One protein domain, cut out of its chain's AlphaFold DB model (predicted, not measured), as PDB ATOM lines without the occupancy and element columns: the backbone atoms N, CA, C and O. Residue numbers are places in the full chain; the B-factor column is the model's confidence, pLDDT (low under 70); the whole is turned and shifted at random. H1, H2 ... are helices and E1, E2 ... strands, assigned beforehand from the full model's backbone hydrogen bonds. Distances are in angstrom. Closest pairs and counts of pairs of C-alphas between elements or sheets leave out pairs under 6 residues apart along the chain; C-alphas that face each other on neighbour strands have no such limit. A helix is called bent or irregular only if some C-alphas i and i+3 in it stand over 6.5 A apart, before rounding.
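Overview. This is residues 106 to 246 of the 258 residues of the protein "Hypothetical protein" of Pelagomonas calceolata (UniProt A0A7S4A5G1). Two small antiparallel sheets of three strands, E1 to E3 and E4 to E6, form the two halves of a rounded body, and the short helix H1 bridges them. H3 packs over E1 of the first sheet, H4 packs on H3, and long loops lie at both ends of the longest axis. The printed part has 141 residues, with four named helices and six named strands in the order E1 E2 E3 H1 E4 E5 H2 E6 H3 H4; the sheet orders are E1 E2 E3 and E4 E5 E6. The class is mixed, helices and strands, with 70 residues in named elements, under half. The whole is compact, with a radius of gyration of the C-alphas of 14.5 A and spans of 41 by 33 by 28 A.

Arrangement. E1, residues 111 to 114, E2, residues 134 to 142, and E3, residues 145 to 152, form a meander, each strand the antiparallel neighbour of the one before. In the hairpin of E1 and E2, N 111 and O 137 are 2.9 A apart, within hydrogen-bond range. In the hairpin of E2 and E3, N 140 and O 147 are 2.9 A apart; E2 bends by 56 degrees at residue 139. H1, residues 153 to 159, and H3, residues 210 to 223, are on the same face of this sheet, two layers, helices on one face. H1 is over E3 at a height over the sheet of 8.3 A; H3 is over E1 at 8.5 A, and the closest C-alphas of E1 and H3, Val 112 and Phe 219, are 6.2 A apart. E4, residues 160 to 164, and E5, residues 184 to 189, form a hairpin, with N 163 and O 185 3.0 A apart. E6, residues 204 to 207, is antiparallel to E5, with N 188 and O 205 2.9 A apart. H1 is on this sheet too; its closest C-alphas with E5, Ala 159 and Arg 189, are 5.0 A apart. H2, residues 193 to 197, is close to but not clearly touching H1, with the closest C-alphas, Ala 159 and Leu 196, 6.8 A apart. H4, residues 238 to 245, touches H3, closest at C-alphas Lys 217 and Leu 245, 5.2 A, only just about perpendicular at 73 degrees. Every O i to N i+4 pair is within range in H2; H3 has 8 of 10, H4 3 of 4, and H1 0 of 3 beside 3 of 4 O i to N i+3 pairs.

Along the chain. E1 begins at C-alpha 111 (33.696, -25.811, -41.037). E2 is 23.1 A long, E3 22.3 A, E5 16.0 A and H3 19.4 A. H4 ends at C-alpha 245 (40.639, -15.524, -50.723). H1 and H3 are irregular: C-alphas 154 and 157 are 7.4 A apart, and 211 and 214 are 8.3 A apart.

Size, cuts and confidence. The two C-alphas farthest apart, Ala 131 and Lys 181, are 41.5 A apart. The printed part has no cut. The links E1 to E2, E4 to E5 and H3 to H4 are long. Mean pLDDT of the printed part is 90.8, and residue 201 is under 70.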
ATOM      1  N   GLU A 106      35.567 -31.566 -48.380       74.94
ATOM      2  CA  GLU A 106      34.651 -30.835 -47.493       74.94
ATOM      3  C   GLU A 106      34.398 -31.580 -46.182       74.94
ATOM      4  O   GLU A 106      34.170 -30.985 -45.121       74.94
ATOM      5  N   LYS A 107      34.465 -32.914 -46.217       81.44
ATOM      6  CA  LYS A 107      34.280 -33.736 -45.019       81.44
ATOM      7  C   LYS A 107      35.354 -33.494 -43.959       81.44
ATOM      8  O   LYS A 107      35.084 -33.673 -42.766       81.44
ATOM      9  N   PHE A 108      36.571 -33.155 -44.376       88.31
ATOM     10  CA  PHE A 108      37.725 -33.045 -43.484       88.31
ATOM     11  C   PHE A 108      38.318 -31.637 -43.394       88.31
ATOM     12  O   PHE A 108      39.200 -31.417 -42.554       88.31
ATOM     13  N   ALA A 109      37.835 -30.699 -44.206       92.06
ATOM     14  CA  ALA A 109      38.096 -29.278 -44.041       92.06
ATOM     15  C   ALA A 109      37.473 -28.740 -42.733       92.06
ATOM     16  O   ALA A 109      36.487 -29.302 -42.233       92.06
ATOM     17  N   PRO A 110      38.040 -27.672 -42.141       94.94
ATOM     18  CA  PRO A 110      37.375 -26.943 -41.069       94.94
ATOM     19  C   PRO A 110      36.051 -26.346 -41.565       94.94
ATOM     20  O   PRO A 110      35.926 -25.976 -42.730       94.94
ATOM     21  N   LYS A 111      35.053 -26.259 -40.682       94.81
ATOM     22  CA  LYS A 111      33.696 -25.811 -41.037       94.81
ATOM     23  C   LYS A 111      33.324 -24.554 -40.284       94.81
ATOM     24  O   LYS A 111      33.443 -24.539 -39.062       94.81
ATOM     25  N   VAL A 112      32.824 -23.551 -40.992       96.44
ATOM     26  CA  VAL A 112      32.269 -22.329 -40.404       96.44
ATOM     27  C   VAL A 112      30.753 -22.407 -40.504       96.44
ATOM     28  O   VAL A 112      30.218 -22.610 -41.589       96.44
ATOM     29  N   GLU A 113      30.051 -22.305 -39.378       96.50
ATOM     30  CA  GLU A 113      28.585 -22.283 -39.365       96.50
ATOM     31  C   GLU A 113      28.041 -21.542 -38.142       96.50
ATOM     32  O   GLU A 113      28.727 -21.375 -37.130       96.50
ATOM     33  N   GLN A 114      26.771 -21.149 -38.206       97.38
ATOM     34  CA  GLN A 114      26.019 -20.757 -37.018       97.38
ATOM     35  C   GLN A 114      25.637 -21.994 -36.198       97.38
ATOM     36  O   GLN A 114      25.276 -23.052 -36.727       97.38
ATOM     37  N   ALA A 115      25.707 -21.879 -34.876       96.25
ATOM     38  CA  ALA A 115      25.407 -22.980 -33.985       96.25
ATOM     39  C   ALA A 115      23.923 -23.376 -34.033       96.25
ATOM     40  O   ALA A 115      23.042 -22.627 -33.627       96.25
ATOM     41  N   LYS A 116      23.641 -24.623 -34.423       96.25
ATOM     42  CA  LYS A 116      22.264 -25.161 -34.488       96.25
ATOM     43  C   LYS A 116      21.587 -25.339 -33.120       96.25
ATOM     44  O   LYS A 116      20.389 -25.571 -33.046       96.25
ATOM     45  N   SER A 117      22.362 -25.340 -32.034       95.62
ATOM     46  CA  SER A 117      21.877 -25.474 -30.652       95.62
ATOM     47  C   SER A 117      22.954 -25.010 -29.670       95.62
ATOM     48  O   SER A 117      24.138 -25.127 -29.994       95.62
ATOM     49  N   SER A 118      22.564 -24.660 -28.442       94.88
ATOM     50  CA  SER A 118      23.460 -24.226 -27.353       94.88
ATOM     51  C   SER A 118      24.203 -25.359 -26.614       94.88
ATOM     52  O   SER A 118      24.755 -25.187 -25.528       94.88
ATOM     53  N   ARG A 119      24.215 -26.578 -27.174       94.50
ATOM     54  CA  ARG A 119      24.837 -27.750 -26.528       94.50
ATOM     55  C   ARG A 119      26.362 -27.764 -26.637       94.50
ATOM     56  O   ARG A 119      27.016 -28.419 -25.823       94.50
ATOM     57  N   ALA A 120      26.917 -27.088 -27.643       94.75
ATOM     58  CA  ALA A 120      28.352 -27.074 -27.896       94.75
ATOM     59  C   ALA A 120      29.095 -26.224 -26.855       94.75
ATOM     60  O   ALA A 120      28.576 -25.238 -26.340       94.75
ATOM     61  N   THR A 121      30.328 -26.624 -26.564       96.25
ATOM     62  CA  THR A 121      31.241 -25.909 -25.674       96.25
ATOM     63  C   THR A 121      32.487 -25.562 -26.471       96.25
ATOM     64  O   THR A 121      33.060 -26.438 -27.126       96.25
ATOM     65  N   CYS A 122      32.896 -24.300 -26.414       96.25
ATOM     66  CA  CYS A 122      34.104 -23.806 -27.045       96.25
ATOM     67  C   CYS A 122      35.321 -24.494 -26.432       96.25
ATOM     68  O   CYS A 122      35.568 -24.383 -25.234       96.25
ATOM     69  N   LYS A 123      36.111 -25.198 -27.245       94.00
ATOM     70  CA  LYS A 123      37.301 -25.903 -26.746       94.00
ATOM     71  C   LYS A 123      38.421 -24.982 -26.266       94.00
ATOM     72  O   LYS A 123      39.242 -25.436 -25.479       94.00
ATOM     73  N   MET A 124      38.426 -23.722 -26.699       92.81
ATOM     74  CA  MET A 124      39.442 -22.745 -26.296       92.81
ATOM     75  C   MET A 124      39.136 -22.102 -24.946       92.81
ATOM     76  O   MET A 124      40.033 -21.984 -24.114       92.81
ATOM     77  N   THR A 125      37.874 -21.714 -24.733       93.94
ATOM     78  CA  THR A 125      37.443 -20.958 -23.545       93.94
ATOM     79  C   THR A 125      36.757 -21.819 -22.489       93.94
ATOM     80  O   THR A 125      36.731 -21.452 -21.325       93.94
ATOM     81  N   GLY A 126      36.183 -22.964 -22.871       93.81
ATOM     82  CA  GLY A 126      35.336 -23.778 -21.995       93.81
ATOM     83  C   GLY A 126      33.894 -23.270 -21.859       93.81
ATOM     84  O   GLY A 126      33.068 -23.946 -21.247       93.81
ATOM     85  N   GLU A 127      33.555 -22.133 -22.467       95.75
ATOM     86  CA  GLU A 127      32.211 -21.551 -22.426       95.75
ATOM     87  C   GLU A 127      31.239 -22.269 -23.367       95.75
ATOM     88  O   GLU A 127      31.636 -22.900 -24.354       95.75
ATOM     89  N   LYS A 128      29.937 -22.145 -23.095       97.06
ATOM     90  CA  LYS A 128      28.902 -22.556 -24.048       97.06
ATOM     91  C   LYS A 128      28.939 -21.675 -25.299       97.06
ATOM     92  O   LYS A 128      29.363 -20.525 -25.248       97.06
ATOM     93  N   ILE A 129      28.560 -22.278 -26.421       97.44
ATOM     94  CA  ILE A 129      28.337 -21.588 -27.693       97.44
ATOM     95  C   ILE A 129      26.831 -21.523 -27.869       97.44
ATOM     96  O   ILE A 129      26.205 -22.584 -27.955       97.44
ATOM     97  N   ASP A 130      26.267 -20.324 -27.901       97.50
ATOM     98  CA  ASP A 130      24.821 -20.129 -27.947       97.50
ATOM     99  C   ASP A 130      24.242 -20.487 -29.316       97.50
ATOM    100  O   ASP A 130      24.942 -20.512 -30.324       97.50
ATOM    101  N   ALA A 131      22.948 -20.811 -29.370       96.88
ATOM    102  CA  ALA A 131      22.290 -21.077 -30.647       96.88
ATOM    103  C   ALA A 131      22.306 -19.809 -31.523       96.88
ATOM    104  O   ALA A 131      22.011 -18.721 -31.041       96.88
ATOM    105  N   GLY A 132      22.661 -19.951 -32.799       96.44
ATOM    106  CA  GLY A 132      22.872 -18.834 -33.724       96.44
ATOM    107  C   GLY A 132      24.270 -18.206 -33.655       96.44
ATOM    108  O   GLY A 132      24.670 -17.541 -34.607       96.44
ATOM    109  N   GLU A 133      25.053 -18.457 -32.599       97.31
ATOM    110  CA  GLU A 133      26.417 -17.929 -32.485       97.31
ATOM    111  C   GLU A 133      27.345 -18.572 -33.530       97.31
ATOM    112  O   GLU A 133      27.281 -19.779 -33.796       97.31
ATOM    113  N   LEU A 134      28.223 -17.765 -34.130       97.88
ATOM    114  CA  LEU A 134      29.169 -18.228 -35.138       97.88
ATOM    115  C   LEU A 134      30.262 -19.099 -34.506       97.88
ATOM    116  O   LEU A 134      30.960 -18.704 -33.565       97.88
ATOM    117  N   ARG A 135      30.460 -20.289 -35.068       97.62
ATOM    118  CA  ARG A 135      31.448 -21.253 -34.589       97.62
ATOM    119  C   ARG A 135      32.232 -21.884 -35.724       97.62
ATOM    120  O   ARG A 135      31.742 -22.028 -36.842       97.62
ATOM    121  N   VAL A 136      33.440 -22.322 -35.388       97.62
ATOM    122  CA  VAL A 136      34.301 -23.100 -36.276       97.62
ATOM    123  C   VAL A 136      34.479 -24.506 -35.719       97.62
ATOM    124  O   VAL A 136      34.692 -24.701 -34.519       97.62
ATOM    125  N   GLY A 137      34.326 -25.499 -36.589       95.88
ATOM    126  CA  GLY A 137      34.410 -26.914 -36.271       95.88
ATOM    127  C   GLY A 137      35.627 -27.568 -36.909       95.88
ATOM    128  O   GLY A 137      35.782 -27.542 -38.129       95.88
ATOM    129  N   LEU A 138      36.453 -28.216 -36.090       95.12
ATOM    130  CA  LEU A 138      37.603 -29.002 -36.531       95.12
ATOM    131  C   LEU A 138      37.292 -30.512 -36.459       95.12
ATOM    132  O   LEU A 138      36.896 -30.998 -35.395       95.12
ATOM    133  N   PRO A 139      37.465 -31.288 -37.549       92.31
ATOM    134  CA  PRO A 139      37.204 -32.728 -37.551       92.31
ATOM    135  C   PRO A 139      38.335 -33.501 -36.857       92.31
ATOM    136  O   PRO A 139      39.346 -33.853 -37.468       92.31
ATOM    137  N   VAL A 140      38.159 -33.791 -35.571       90.56
ATOM    138  CA  VAL A 140      39.127 -34.529 -34.751       90.56
ATOM    139  C   VAL A 140      38.732 -35.992 -34.601       90.56
ATOM    140  O   VAL A 140      37.564 -36.363 -34.708       90.56
ATOM    141  N   PHE A 141      39.712 -36.844 -34.317       87.06
ATOM    142  CA  PHE A 141      39.457 -38.234 -33.965       87.06
ATOM    143  C   PHE A 141      39.528 -38.379 -32.445       87.06
ATOM    144  O   PHE A 141      40.571 -38.133 -31.847       87.06
ATOM    145  N   CYS A 142      38.422 -38.755 -31.813       81.81
ATOM    146  CA  CYS A 142      38.328 -38.922 -30.368       81.81
ATOM    147  C   CYS A 142      37.646 -40.255 -30.061       81.81
ATOM    148  O   CYS A 142      36.587 -40.551 -30.610       81.81
ATOM    149  N   ARG A 143      38.259 -41.070 -29.192       84.38
ATOM    150  CA  ARG A 143      37.703 -42.358 -28.724       84.38
ATOM    151  C   ARG A 143      37.231 -43.284 -29.859       84.38
ATOM    152  O   ARG A 143      36.169 -43.889 -29.776       84.38
ATOM    153  N   GLY A 144      38.016 -43.389 -30.932       85.75
ATOM    154  CA  GLY A 144      37.693 -44.274 -32.057       85.75
ATOM    155  C   GLY A 144      36.694 -43.702 -33.067       85.75
ATOM    156  O   GLY A 144      36.366 -44.385 -34.033       85.75
ATOM    157  N   GLN A 145      36.217 -42.470 -32.876       86.12
ATOM    158  CA  GLN A 145      35.222 -41.843 -33.741       86.12
ATOM    159  C   GLN A 145      35.686 -40.473 -34.238       86.12
ATOM    160  O   GLN A 145      36.400 -39.742 -33.550       86.12
ATOM    161  N   GLN A 146      35.257 -40.112 -35.448       87.38
ATOM    162  CA  GLN A 146      35.417 -38.754 -35.954       87.38
ATOM    163  C   GLN A 146      34.343 -37.866 -35.318       87.38
ATOM    164  O   GLN A 146      33.151 -38.096 -35.504       87.38
ATOM    165  N   VAL A 147      34.775 -36.852 -34.575       90.94
ATOM    166  CA  VAL A 147      33.910 -35.870 -33.916       90.94
ATOM    167  C   VAL A 147      34.326 -34.462 -34.332       90.94
ATOM    168  O   VAL A 147      35.456 -34.234 -34.756       90.94
ATOM    169  N   THR A 148      33.417 -33.497 -34.218       93.88
ATOM    170  CA  THR A 148      33.743 -32.089 -34.489       93.88
ATOM    171  C   THR A 148      34.070 -31.380 -33.180       93.88
ATOM    172  O   THR A 148      33.239 -31.329 -32.272       93.88
ATOM    173  N   ALA A 149      35.285 -30.849 -33.071       94.56
ATOM    174  CA  ALA A 149      35.691 -29.972 -31.984       94.56
ATOM    175  C   ALA A 149      35.270 -28.537 -32.318       94.56
ATOM    176  O   ALA A 149      35.803 -27.939 -33.246       94.56
ATOM    177  N   TRP A 150      34.297 -28.014 -31.573       96.69
ATOM    178  CA  TRP A 150      33.753 -26.674 -31.787       96.69
ATOM    179  C   TRP A 150      34.519 -25.607 -31.004       96.69
ATOM    180  O   TRP A 150      34.865 -25.799 -29.835       96.69
ATOM    181  N   GLN A 151      34.738 -24.464 -31.641       96.00
ATOM    182  CA  GLN A 151      35.332 -23.263 -31.063       96.00
ATOM    183  C   GLN A 151      34.503 -22.046 -31.496       96.00
ATOM    184  O   GLN A 151      33.930 -22.045 -32.587       96.00
ATOM    185  N   LYS A 152      34.410 -21.018 -30.646       96.69
ATOM    186  CA  LYS A 152      33.819 -19.728 -31.038       96.69
ATOM    187  C   LYS A 152      34.667 -19.118 -32.150       96.69
ATOM    188  O   LYS A 152      35.895 -19.098 -32.037       96.69
ATOM    189  N   ALA A 153      34.032 -18.610 -33.204       96.19
ATOM    190  CA  ALA A 153      34.755 -18.112 -34.373       96.19
ATOM    191  C   ALA A 153      35.681 -16.929 -34.041       96.19
ATOM    192  O   ALA A 153      36.809 -16.886 -34.522       96.19
ATOM    193  N   ALA A 154      35.262 -16.053 -33.120       93.44
ATOM    194  CA  ALA A 154      36.039 -14.900 -32.654       93.44
ATOM    195  C   ALA A 154      37.399 -15.257 -32.021       93.44
ATOM    196  O   ALA A 154      38.286 -14.413 -31.931       93.44
ATOM    197  N   HIS A 155      37.579 -16.496 -31.557       92.06
ATOM    198  CA  HIS A 155      38.832 -16.951 -30.951       92.06
ATOM    199  C   HIS A 155      39.641 -17.861 -31.875       92.06
ATOM    200  O   HIS A 155      40.813 -18.113 -31.606       92.06
ATOM    201  N   PHE A 156      39.033 -18.345 -32.959       95.50
ATOM    202  CA  PHE A 156      39.572 -19.430 -33.769       95.50
ATOM    203  C   PHE A 156      40.922 -19.103 -34.419       95.50
ATOM    204  O   PHE A 156      41.767 -19.984 -34.537       95.50
ATOM    205  N   SER A 157      41.172 -17.840 -34.778       94.69
ATOM    206  CA  SER A 157      42.446 -17.410 -35.374       94.69
ATOM    207  C   SER A 157      43.661 -17.758 -34.507       94.69
ATOM    208  O   SER A 157      44.691 -18.158 -35.035       94.69
ATOM    209  N   LYS A 158      43.522 -17.727 -33.174       93.56
ATOM    210  CA  LYS A 158      44.583 -18.113 -32.225       93.56
ATOM    211  C   LYS A 158      44.916 -19.611 -32.261       93.56
ATOM    212  O   LYS A 158      45.983 -20.021 -31.815       93.56
ATOM    213  N   ALA A 159      44.006 -20.445 -32.762       94.25
ATOM    214  CA  ALA A 159      44.233 -21.877 -32.941       94.25
ATOM    215  C   ALA A 159      44.954 -22.206 -34.259       94.25
ATOM    216  O   ALA A 159      45.415 -23.339 -34.432       94.25
ATOM    217  N   LEU A 160      45.066 -21.236 -35.167       95.00
ATOM    218  CA  LEU A 160      45.725 -21.373 -36.458       95.00
ATOM    219  C   LEU A 160      47.181 -20.905 -36.381       95.00
ATOM    220  O   LEU A 160      47.525 -20.044 -35.573       95.00
ATOM    221  N   ARG A 161      48.037 -21.510 -37.203       94.69
ATOM    222  CA  ARG A 161      49.420 -21.088 -37.436       94.69
ATOM    223  C   ARG A 161      49.879 -21.595 -38.797       94.69
ATOM    224  O   ARG A 161      49.678 -22.772 -39.094       94.69
ATOM    225  N   PHE A 162      50.510 -20.751 -39.596       94.50
ATOM    226  CA  PHE A 162      51.277 -21.190 -40.755       94.50
ATOM    227  C   PHE A 162      52.683 -21.592 -40.324       94.50
ATOM    228  O   PHE A 162      53.316 -20.943 -39.496       94.50
ATOM    229  N   GLU A 163      53.167 -22.702 -40.856       94.50
ATOM    230  CA  GLU A 163      54.519 -23.175 -40.591       94.50
ATOM    231  C   GLU A 163      55.059 -23.933 -41.799       94.50
ATOM    232  O   GLU A 163      54.305 -24.519 -42.580       94.50
ATOM    233  N   THR A 164      56.379 -23.968 -41.931       93.38
ATOM    234  CA  THR A 164      57.051 -24.851 -42.879       93.38
ATOM    235  C   THR A 164      57.072 -26.270 -42.323       93.38
ATOM    236  O   THR A 164      57.432 -26.495 -41.165       93.38
ATOM    237  N   ALA A 165      56.709 -27.260 -43.135       92.25
ATOM    238  CA  ALA A 165      56.759 -28.656 -42.733       92.25
ATOM    239  C   ALA A 165      58.211 -29.069 -42.400       92.25
ATOM    240  O   ALA A 165      59.074 -29.046 -43.283       92.25
ATOM    241  N   PRO A 166      58.507 -29.491 -41.154       92.31
ATOM    242  CA  PRO A 166      59.867 -29.845 -40.745       92.31
ATOM    243  C   PRO A 166      60.307 -31.209 -41.297       92.31
ATOM    244  O   PRO A 166      61.500 -31.507 -41.387       92.31
ATOM    245  N   ASP A 167      59.342 -32.054 -41.664       92.06
ATOM    246  CA  ASP A 167      59.544 -33.415 -42.132       92.06
ATOM    247  C   ASP A 167      58.475 -33.828 -43.159       92.06
ATOM    248  O   ASP A 167      57.543 -33.094 -43.469       92.06
ATOM    249  N   ASN A 168      58.615 -35.049 -43.674       90.56
ATOM    250  CA  ASN A 168      57.744 -35.637 -44.688       90.56
ATOM    251  C   ASN A 168      56.608 -36.499 -44.096       90.56
ATOM    252  O   ASN A 168      56.084 -37.383 -44.785       90.56
ATOM    253  N   ARG A 169      56.282 -36.348 -42.803       87.69
ATOM    254  CA  ARG A 169      55.305 -37.210 -42.107       87.69
ATOM    255  C   ARG A 169      53.889 -36.647 -42.144       87.69
ATOM    256  O   ARG A 169      52.933 -37.413 -41.997       87.69
ATOM    257  N   SER A 170      53.733 -35.338 -42.343       90.69
ATOM    258  CA  SER A 170      52.419 -34.700 -42.417       90.69
ATOM    259  C   SER A 170      51.653 -35.054 -43.687       90.69
ATOM    260  O   SER A 170      52.212 -35.300 -44.755       90.69
ATOM    261  N   LYS A 171      50.326 -35.049 -43.559       93.06
ATOM    262  CA  LYS A 171      49.386 -35.147 -44.673       93.06
ATOM    263  C   LYS A 171      48.304 -34.103 -44.491       93.06
ATOM    264  O   LYS A 171      47.832 -33.925 -43.364       93.06
ATOM    265  N   CYS A 172      47.888 -33.486 -45.589       92.88
ATOM    266  CA  CYS A 172      46.755 -32.579 -45.600       92.88
ATOM    267  C   CYS A 172      45.505 -33.329 -45.132       92.88
ATOM    268  O   CYS A 172      45.172 -34.401 -45.637       92.88
ATOM    269  N   LYS A 173      44.793 -32.804 -44.135       92.62
ATOM    270  CA  LYS A 173      43.580 -33.457 -43.638       92.62
ATOM    271  C   LYS A 173      42.432 -33.371 -44.639       92.62
ATOM    272  O   LYS A 173      41.666 -34.330 -44.665       92.62
ATOM    273  N   ALA A 174      42.357 -32.318 -45.454       91.00
ATOM    274  CA  ALA A 174      41.353 -32.159 -46.507       91.00
ATOM    275  C   ALA A 174      41.663 -33.041 -47.728       91.00
ATOM    276  O   ALA A 174      40.964 -34.027 -47.922       91.00
ATOM    277  N   SER A 175      42.754 -32.786 -48.464       87.88
ATOM    278  CA  SER A 175      43.091 -33.523 -49.700       87.88
ATOM    279  C   SER A 175      43.713 -34.912 -49.482       87.88
ATOM    280  O   SER A 175      43.759 -35.725 -50.396       87.88
ATOM    281  N   LYS A 176      44.199 -35.228 -48.269       87.25
ATOM    282  CA  LYS A 176      44.999 -36.437 -47.930       87.25
ATOM    283  C   LYS A 176      46.341 -36.556 -48.643       87.25
ATOM    284  O   LYS A 176      47.069 -37.522 -48.381       87.25
ATOM    285  N   GLU A 177      46.697 -35.571 -49.455       87.38
ATOM    286  CA  GLU A 177      48.010 -35.469 -50.067       87.38
ATOM    287  C   GLU A 177      49.086 -35.343 -48.995       87.38
ATOM    288  O   GLU A 177      48.862 -34.872 -47.870       87.38
ATOM    289  N   LYS A 178      50.269 -35.843 -49.334       91.38
ATOM    290  CA  LYS A 178      51.436 -35.724 -48.475       91.38
ATOM    291  C   LYS A 178      51.898 -34.271 -48.503       91.38
ATOM    292  O   LYS A 178      51.926 -33.683 -49.570       91.38
ATOM    293  N   ILE A 179      52.264 -33.746 -47.340       88.19
ATOM    294  CA  ILE A 179      52.922 -32.445 -47.235       88.19
ATOM    295  C   ILE A 179      54.411 -32.738 -47.082       88.19
ATOM    296  O   ILE A 179      54.794 -33.453 -46.142       88.19
ATOM    297  N   THR A 180      55.218 -32.282 -48.032       90.19
ATOM    298  CA  THR A 180      56.659 -32.544 -48.060       90.19
ATOM    299  C   THR A 180      57.431 -31.546 -47.201       90.19
ATOM    300  O   THR A 180      56.943 -30.470 -46.865       90.19
ATOM    301  N   LYS A 181      58.636 -31.928 -46.770       89.94
ATOM    302  CA  LYS A 181      59.512 -31.063 -45.976       89.94
ATOM    303  C   LYS A 181      59.819 -29.789 -46.768       89.94
ATOM    304  O   LYS A 181      60.299 -29.888 -47.890       89.94
ATOM    305  N   GLY A 182      59.633 -28.627 -46.150       86.12
ATOM    306  CA  GLY A 182      59.834 -27.332 -46.807       86.12
ATOM    307  C   GLY A 182      58.552 -26.702 -47.357       86.12
ATOM    308  O   GLY A 182      58.529 -25.494 -47.557       86.12
ATOM    309  N   GLU A 183      57.470 -27.467 -47.527       88.00
ATOM    310  CA  GLU A 183      56.179 -26.902 -47.932       88.00
ATOM    311  C   GLU A 183      55.507 -26.149 -46.785       88.00
ATOM    312  O   GLU A 183      55.606 -26.528 -45.611       88.00
ATOM    313  N   ILE A 184      54.763 -25.103 -47.134       91.38
ATOM    314  CA  ILE A 184      53.957 -24.347 -46.183       91.38
ATOM    315  C   ILE A 184      52.693 -25.139 -45.859       91.38
ATOM    316  O   ILE A 184      51.966 -25.606 -46.739       91.38
ATOM    317  N   ARG A 185      52.394 -25.268 -44.568       94.44
ATOM    318  CA  ARG A 185      51.175 -25.904 -44.071       94.44
ATOM    319  C   ARG A 185      50.475 -25.025 -43.050       94.44
ATOM    320  O   ARG A 185      51.111 -24.343 -42.254       94.44
ATOM    321  N   LEU A 186      49.150 -25.110 -43.026       95.44
ATOM    322  CA  LEU A 186      48.350 -24.589 -41.925       95.44
ATOM    323  C   LEU A 186      48.261 -25.651 -40.826       95.44
ATOM    324  O   LEU A 186      47.765 -26.757 -41.054       95.44
ATOM    325  N   CYS A 187      48.700 -25.299 -39.625       95.44
ATOM    326  CA  CYS A 187      48.486 -26.042 -38.396       95.44
ATOM    327  C   CYS A 187      47.243 -25.492 -37.682       95.44
ATOM    328  O   CYS A 187      47.261 -24.391 -37.134       95.44
ATOM    329  N   ALA A 188      46.156 -26.263 -37.684       95.38
ATOM    330  CA  ALA A 188      44.973 -25.994 -36.875       95.38
ATOM    331  C   ALA A 188      45.014 -26.849 -35.604       95.38
ATOM    332  O   ALA A 188      45.229 -28.064 -35.668       95.38
ATOM    333  N   ARG A 189      44.821 -26.224 -34.443       93.50
ATOM    334  CA  ARG A 189      45.026 -26.847 -33.130       93.50
ATOM    335  C   ARG A 189      43.729 -26.932 -32.332       93.50
ATOM    336  O   ARG A 189      42.892 -26.031 -32.369       93.50
ATOM    337  N   VAL A 190      43.572 -27.998 -31.549       92.75
ATOM    338  CA  VAL A 190      42.452 -28.137 -30.608       92.75
ATOM    339  C   VAL A 190      42.971 -28.219 -29.179       92.75
ATOM    340  O   VAL A 190      43.474 -29.256 -28.755       92.75
ATOM    341  N   GLY A 191      42.761 -27.141 -28.428       91.00
ATOM    342  CA  GLY A 191      43.094 -27.030 -27.011       91.00
ATOM    343  C   GLY A 191      42.521 -25.754 -26.399       91.00
ATOM    344  O   GLY A 191      41.909 -24.945 -27.108       91.00
ATOM    345  N   THR A 192      42.706 -25.597 -25.090       92.31
ATOM    346  CA  THR A 192      42.435 -24.348 -24.362       92.31
ATOM    347  C   THR A 192      43.475 -23.283 -24.709       92.31
ATOM    348  O   THR A 192      44.530 -23.612 -25.248       92.31
ATOM    349  N   PHE A 193      43.230 -22.010 -24.381       90.50
ATOM    350  CA  PHE A 193      44.234 -20.955 -24.605       90.50
ATOM    351  C   PHE A 193      45.603 -21.287 -24.003       90.50
ATOM    352  O   PHE A 193      46.597 -21.234 -24.717       90.50
ATOM    353  N   ALA A 194      45.636 -21.730 -22.745       89.69
ATOM    354  CA  ALA A 194      46.881 -22.102 -22.072       89.69
ATOM    355  C   ALA A 194      47.644 -23.215 -22.816       89.69
ATOM    356  O   ALA A 194      48.860 -23.145 -22.950       89.69
ATOM    357  N   GLN A 195      46.934 -24.214 -23.354       90.19
ATOM    358  CA  GLN A 195      47.548 -25.301 -24.131       90.19
ATOM    359  C   GLN A 195      48.099 -24.811 -25.475       90.19
ATOM    360  O   GLN A 195      49.138 -25.278 -25.938       90.19
ATOM    361  N   LEU A 196      47.398 -23.872 -26.117       87.88
ATOM    362  CA  LEU A 196      47.839 -23.280 -27.378       87.88
ATOM    363  C   LEU A 196      49.082 -22.402 -27.189       87.88
ATOM    364  O   LEU A 196      49.987 -22.466 -28.020       87.88
ATOM    365  N   GLU A 197      49.138 -21.628 -26.102       86.12
ATOM    366  CA  GLU A 197      50.273 -20.767 -25.744       86.12
ATOM    367  C   GLU A 197      51.505 -21.573 -25.323       86.12
ATOM    368  O   GLU A 197      52.613 -21.264 -25.754       86.12
ATOM    369  N   ALA A 198      51.314 -22.661 -24.571       86.31
ATOM    370  CA  ALA A 198      52.380 -23.611 -24.245       86.31
ATOM    371  C   ALA A 198      52.917 -24.366 -25.479       86.31
ATOM    372  O   ALA A 198      53.930 -25.057 -25.394       86.31
ATOM    373  N   ASN A 199      52.248 -24.225 -26.632       75.88
ATOM    374  CA  ASN A 199      52.518 -24.966 -27.860       75.88
ATOM    375  C   ASN A 199      52.514 -26.489 -27.643       75.88
ATOM    376  O   ASN A 199      53.278 -27.227 -28.275       75.88
ATOM    377  N   ASP A 200      51.621 -26.956 -26.767       74.75
ATOM    378  CA  ASP A 200      51.462 -28.374 -26.487       74.75
ATOM    379  C   ASP A 200      51.176 -29.130 -27.795       74.75
ATOM    380  O   ASP A 200      50.402 -28.696 -28.657       74.75
ATOM    381  N   GLU A 201      51.783 -30.306 -27.964       67.00
ATOM    382  CA  GLU A 201      51.616 -31.143 -29.160       67.00
ATOM    383  C   GLU A 201      50.257 -31.862 -29.230       67.00
ATOM    384  O   GLU A 201      50.142 -32.999 -29.688       67.00
ATOM    385  N   ILE A 202      49.193 -31.208 -28.775       71.56
ATOM    386  CA  ILE A 202      47.878 -31.812 -28.628       71.56
ATOM    387  C   ILE A 202      47.034 -31.513 -29.870       71.56
ATOM    388  O   ILE A 202      46.802 -30.365 -30.240       71.56
ATOM    389  N   ASN A 203      46.543 -32.583 -30.505       83.50
ATOM    390  CA  ASN A 203      45.522 -32.555 -31.560       83.50
ATOM    391  C   ASN A 203      45.782 -31.522 -32.675       83.50
ATOM    392  O   ASN A 203      44.915 -30.712 -33.005       83.50
ATOM    393  N   LYS A 204      46.979 -31.582 -33.270       90.94
ATOM    394  CA  LYS A 204      47.363 -30.790 -34.444       90.94
ATOM    395  C   LYS A 204      46.781 -31.395 -35.722       90.94
ATOM    396  O   LYS A 204      46.845 -32.608 -35.955       90.94
ATOM    397  N   MET A 205      46.229 -30.545 -36.573       93.62
ATOM    398  CA  MET A 205      45.690 -30.910 -37.876       93.62
ATOM    399  C   MET A 205      46.369 -30.065 -38.935       93.62
ATOM    400  O   MET A 205      46.296 -28.843 -38.909       93.62
ATOM    401  N   PHE A 206      47.039 -30.745 -39.859       95.50
ATOM    402  CA  PHE A 206      47.778 -30.094 -40.927       95.50
ATOM    403  C   PHE A 206      46.938 -30.037 -42.193       95.50
ATOM    404  O   PHE A 206      46.333 -31.036 -42.592       95.50
ATOM    405  N   TYR A 207      46.931 -28.880 -42.832       95.00
ATOM    406  CA  TYR A 207      46.247 -28.635 -44.091       95.00
ATOM    407  C   TYR A 207      47.221 -28.000 -45.077       95.00
ATOM    408  O   TYR A 207      48.024 -27.154 -44.689       95.00
ATOM    409  N   ASN A 208      47.127 -28.389 -46.346       92.38
ATOM    410  CA  ASN A 208      47.607 -27.533 -47.422       92.38
ATOM    411  C   ASN A 208      46.649 -26.322 -47.472       92.38
ATOM    412  O   ASN A 208      45.444 -26.553 -47.622       92.38
ATOM    413  N   PRO A 209      47.131 -25.075 -47.312       91.12
ATOM    414  CA  PRO A 209      46.270 -23.894 -47.305       91.12
ATOM    415  C   PRO A 209      45.392 -23.766 -48.560       91.12
ATOM    416  O   PRO A 209      44.217 -23.423 -48.440       91.12
ATOM    417  N   MET A 210      45.917 -24.131 -49.735       87.56
ATOM    418  CA  MET A 210      45.185 -24.055 -51.007       87.56
ATOM    419  C   MET A 210      44.059 -25.089 -51.099       87.56
ATOM    420  O   MET A 210      42.998 -24.826 -51.664       87.56
ATOM    421  N   ALA A 211      44.243 -26.255 -50.476       88.12
ATOM    422  CA  ALA A 211      43.229 -27.309 -50.445       88.12
ATOM    423  C   ALA A 211      42.008 -26.953 -49.573       88.12
ATOM    424  O   ALA A 211      41.027 -27.695 -49.558       88.12
ATOM    425  N   ILE A 212      42.069 -25.854 -48.813       90.81
ATOM    426  CA  ILE A 212      40.985 -25.368 -47.951       90.81
ATOM    427  C   ILE A 212      40.612 -23.906 -48.248       90.81
ATOM    428  O   ILE A 212      40.083 -23.225 -47.372       90.81
ATOM    429  N   ARG A 213      40.827 -23.423 -49.481       90.81
ATOM    430  CA  ARG A 213      40.360 -22.094 -49.937       90.81
ATOM    431  C   ARG A 213      38.892 -21.799 -49.597       90.81
ATOM    432  O   ARG A 213      38.635 -20.731 -49.040       90.81
ATOM    433  N   PRO A 214      37.932 -22.731 -49.794       91.00
ATOM    434  CA  PRO A 214      36.539 -22.470 -49.425       91.00
ATOM    435  C   PRO A 214      36.359 -22.144 -47.937       91.00
ATOM    436  O   PRO A 214      35.540 -21.300 -47.578       91.00
ATOM    437  N   PHE A 215      37.157 -22.768 -47.062       93.00
ATOM    438  CA  PHE A 215      37.155 -22.448 -45.636       93.00
ATOM    439  C   PHE A 215      37.700 -21.042 -45.376       93.00
ATOM    440  O   PHE A 215      37.090 -20.311 -44.602       93.00
ATOM    441  N   TRP A 216      38.814 -20.651 -46.006       93.56
ATOM    442  CA  TRP A 216      39.396 -19.320 -45.808       93.56
ATOM    443  C   TRP A 216      38.436 -18.211 -46.204       93.56
ATOM    444  O   TRP A 216      38.229 -17.288 -45.421       93.56
ATOM    445  N   LYS A 217      37.786 -18.359 -47.359       91.50
ATOM    446  CA  LYS A 217      36.738 -17.446 -47.808       91.50
ATOM    447  C   LYS A 217      35.593 -17.365 -46.798       91.50
ATOM    448  O   LYS A 217      35.309 -16.287 -46.291       91.50
ATOM    449  N   ALA A 218      34.992 -18.502 -46.439       93.44
ATOM    450  CA  ALA A 218      33.870 -18.528 -45.499       93.44
ATOM    451  C   ALA A 218      34.247 -17.971 -44.114       93.44
ATOM    452  O   ALA A 218      33.446 -17.307 -43.460       93.44
ATOM    453  N   PHE A 219      35.469 -18.233 -43.649       95.00
ATOM    454  CA  PHE A 219      35.965 -17.724 -42.377       95.00
ATOM    455  C   PHE A 219      36.209 -16.215 -42.430       95.00
ATOM    456  O   PHE A 219      35.811 -15.511 -41.500       95.00
ATOM    457  N   HIS A 220      36.792 -15.717 -43.520       94.38
ATOM    458  CA  HIS A 220      36.995 -14.293 -43.749       94.38
ATOM    459  C   HIS A 220      35.663 -13.543 -43.838       94.38
ATOM    460  O   HIS A 220      35.453 -12.596 -43.088       94.38
ATOM    461  N   GLU A 221      34.726 -14.011 -44.662       93.81
ATOM    462  CA  GLU A 221      33.397 -13.403 -44.808       93.81
ATOM    463  C   GLU A 221      32.629 -13.368 -43.480       93.81
ATOM    464  O   GLU A 221      31.945 -12.392 -43.175       93.81
ATOM    465  N   ALA A 222      32.760 -14.413 -42.658       93.88
ATOM    466  CA  ALA A 222      32.017 -14.516 -41.411       93.88
ATOM    467  C   ALA A 222      32.658 -13.765 -40.228       93.88
ATOM    468  O   ALA A 222      31.957 -13.433 -39.273       93.88
ATOM    469  N   THR A 223      33.975 -13.526 -40.243       94.50
ATOM    470  CA  THR A 223      34.705 -12.969 -39.082       94.50
ATOM    471  C   THR A 223      35.523 -11.715 -39.370       94.50
ATOM    472  O   THR A 223      35.983 -11.069 -38.431       94.50
ATOM    473  N   GLY A 224      35.760 -11.386 -40.638       93.19
ATOM    474  CA  GLY A 224      36.708 -10.360 -41.071       93.19
ATOM    475  C   GLY A 224      38.183 -10.746 -40.898       93.19
ATOM    476  O   GLY A 224      39.061  -9.966 -41.259       93.19
ATOM    477  N   VAL A 225      38.496 -11.933 -40.361       92.56
ATOM    478  CA  VAL A 225      39.883 -12.381 -40.174       92.56
ATOM    479  C   VAL A 225      40.515 -12.670 -41.534       92.56
ATOM    480  O   VAL A 225      39.968 -13.423 -42.336       92.56
ATOM    481  N   HIS A 226      41.674 -12.071 -41.797       91.50
ATOM    482  CA  HIS A 226      42.442 -12.276 -43.024       91.50
ATOM    483  C   HIS A 226      43.551 -13.324 -42.793       91.50
ATOM    484  O   HIS A 226      44.118 -13.346 -41.700       91.50
ATOM    485  N   PRO A 227      43.925 -14.169 -43.776       90.38
ATOM    486  CA  PRO A 227      45.052 -15.100 -43.633       90.38
ATOM    487  C   PRO A 227      46.354 -14.425 -43.174       90.38
ATOM    488  O   PRO A 227      47.098 -14.997 -42.384       90.38
ATOM    489  N   SER A 228      46.582 -13.176 -43.588       89.44
ATOM    490  CA  SER A 228      47.746 -12.378 -43.174       89.44
ATOM    491  C   SER A 228      47.790 -11.994 -41.691       89.44
ATOM    492  O   SER A 228      48.844 -11.588 -41.212       89.44
ATOM    493  N   SER A 229      46.687 -12.121 -40.946       90.69
ATOM    494  CA  SER A 229      46.670 -11.871 -39.498       90.69
ATOM    495  C   SER A 229      46.906 -13.129 -38.661       90.69
ATOM    496  O   SER A 229      46.893 -13.071 -37.429       90.69
ATOM    497  N   ILE A 230      47.113 -14.275 -39.313       94.31
ATOM    498  CA  ILE A 230      47.430 -15.538 -38.654       94.31
ATOM    499  C   ILE A 230      48.931 -15.601 -38.371       94.31
ATOM    500  O   ILE A 230      49.756 -15.189 -39.178       94.31
ATOM    501  N   GLU A 231      49.292 -16.157 -37.220       93.94
ATOM    502  CA  GLU A 231      50.687 -16.413 -36.864       93.94
ATOM    503  C   GLU A 231      51.402 -17.232 -37.957       93.94
ATOM    504  O   GLU A 231      50.867 -18.250 -38.401       93.94
ATOM    505  N   GLY A 232      52.601 -16.817 -38.377       92.75
ATOM    506  CA  GLY A 232      53.358 -17.473 -39.450       92.75
ATOM    507  C   GLY A 232      53.007 -16.994 -40.865       92.75
ATOM    508  O   GLY A 232      53.502 -17.554 -41.844       92.75
ATOM    509  N   ALA A 233      52.123 -15.998 -40.999       91.94
ATOM    510  CA  ALA A 233      51.712 -15.428 -42.281       91.94
ATOM    511  C   ALA A 233      52.865 -14.831 -43.105       91.94
ATOM    512  O   ALA A 233      52.710 -14.680 -44.313       91.94
ATOM    513  N   GLU A 234      54.010 -14.526 -42.491       90.56
ATOM    514  CA  GLU A 234      55.233 -14.079 -43.169       90.56
ATOM    515  C   GLU A 234      55.814 -15.118 -44.140       90.56
ATOM    516  O   GLU A 234      56.608 -14.772 -45.009       90.56
ATOM    517  N   LEU A 235      55.415 -16.388 -44.005       88.62
ATOM    518  CA  LEU A 235      55.779 -17.453 -44.939       88.62
ATOM    519  C   LEU A 235      54.984 -17.383 -46.247       88.62
ATOM    520  O   LEU A 235      55.375 -18.007 -47.227       88.62
ATOM    521  N   LEU A 236      53.852 -16.681 -46.246       85.31
ATOM    522  CA  LEU A 236      52.984 -16.537 -47.404       85.31
ATOM    523  C   LEU A 236      53.351 -15.245 -48.134       85.31
ATOM    524  O   LEU A 236      53.314 -14.163 -47.542       85.31
ATOM    525  N   ASP A 237      53.670 -15.350 -49.420       80.19
ATOM    526  CA  ASP A 237      53.832 -14.169 -50.259       80.19
ATOM    527  C   ASP A 237      52.478 -13.494 -50.555       80.19
ATOM    528  O   ASP A 237      51.395 -14.019 -50.269       80.19
ATOM    529  N   GLU A 238      52.534 -12.280 -51.100       75.31
ATOM    530  CA  GLU A 238      51.346 -11.470 -51.381       75.31
ATOM    531  C   GLU A 238      50.396 -12.139 -52.389       75.31
ATOM    532  O   GLU A 238      49.173 -12.068 -52.232       75.31
ATOM    533  N   ALA A 239      50.942 -12.851 -53.381       76.69
ATOM    534  CA  ALA A 239      50.148 -13.592 -54.355       76.69
ATOM    535  C   ALA A 239      49.407 -14.758 -53.685       76.69
ATOM    536  O   ALA A 239      48.225 -14.979 -53.947       76.69
ATOM    537  N   TYR A 240      50.064 -15.448 -52.758       80.75
ATOM    538  CA  TYR A 240      49.513 -16.553 -51.995       80.75
ATOM    539  C   TYR A 240      48.402 -16.085 -51.051       80.75
ATOM    540  O   TYR A 240      47.347 -16.716 -50.986       80.75
ATOM    541  N   HIS A 241      48.585 -14.954 -50.354       79.06
ATOM    542  CA  HIS A 241      47.528 -14.344 -49.530       79.06
ATOM    543  C   HIS A 241      46.267 -14.075 -50.341       79.06
ATOM    544  O   HIS A 241      45.167 -14.430 -49.913       79.06
ATOM    545  N   LYS A 242      46.439 -13.482 -51.524       80.69
ATOM    546  CA  LYS A 242      45.337 -13.184 -52.433       80.69
ATOM    547  C   LYS A 242      44.664 -14.470 -52.928       80.69
ATOM    548  O   LYS A 242      43.448 -14.610 -52.822       80.69
ATOM    549  N   ALA A 243      45.454 -15.461 -53.342       84.31
ATOM    550  CA  ALA A 243      44.962 -16.743 -53.841       84.31
ATOM    551  C   ALA A 243      44.165 -17.556 -52.801       84.31
ATOM    552  O   ALA A 243      43.329 -18.382 -53.174       84.31
ATOM    553  N   LEU A 244      44.392 -17.339 -51.498       84.25
ATOM    554  CA  LEU A 244      43.600 -17.973 -50.437       84.25
ATOM    555  C   LEU A 244      42.171 -17.428 -50.328       84.25
ATOM    556  O   LEU A 244      41.297 -18.144 -49.834       84.25
ATOM    557  N   LEU A 245      41.944 -16.188 -50.762       84.19
ATOM    558  CA  LEU A 245      40.639 -15.524 -50.723       84.19
ATOM    559  C   LEU A 245      39.967 -15.447 -52.100       84.19
ATOM    560  O   LEU A 245      38.742 -15.319 -52.166       84.19
ATOM    561  N   ASP A 246      40.737 -15.570 -53.182       77.25
ATOM    562  CA  ASP A 246      40.222 -15.559 -54.546       77.25
ATOM    563  C   ASP A 246      39.388 -16.817 -54.852       77.25
ATOM    564  O   ASP A 246      39.741 -17.955 -54.534       77.25
TER     565      ASP A 246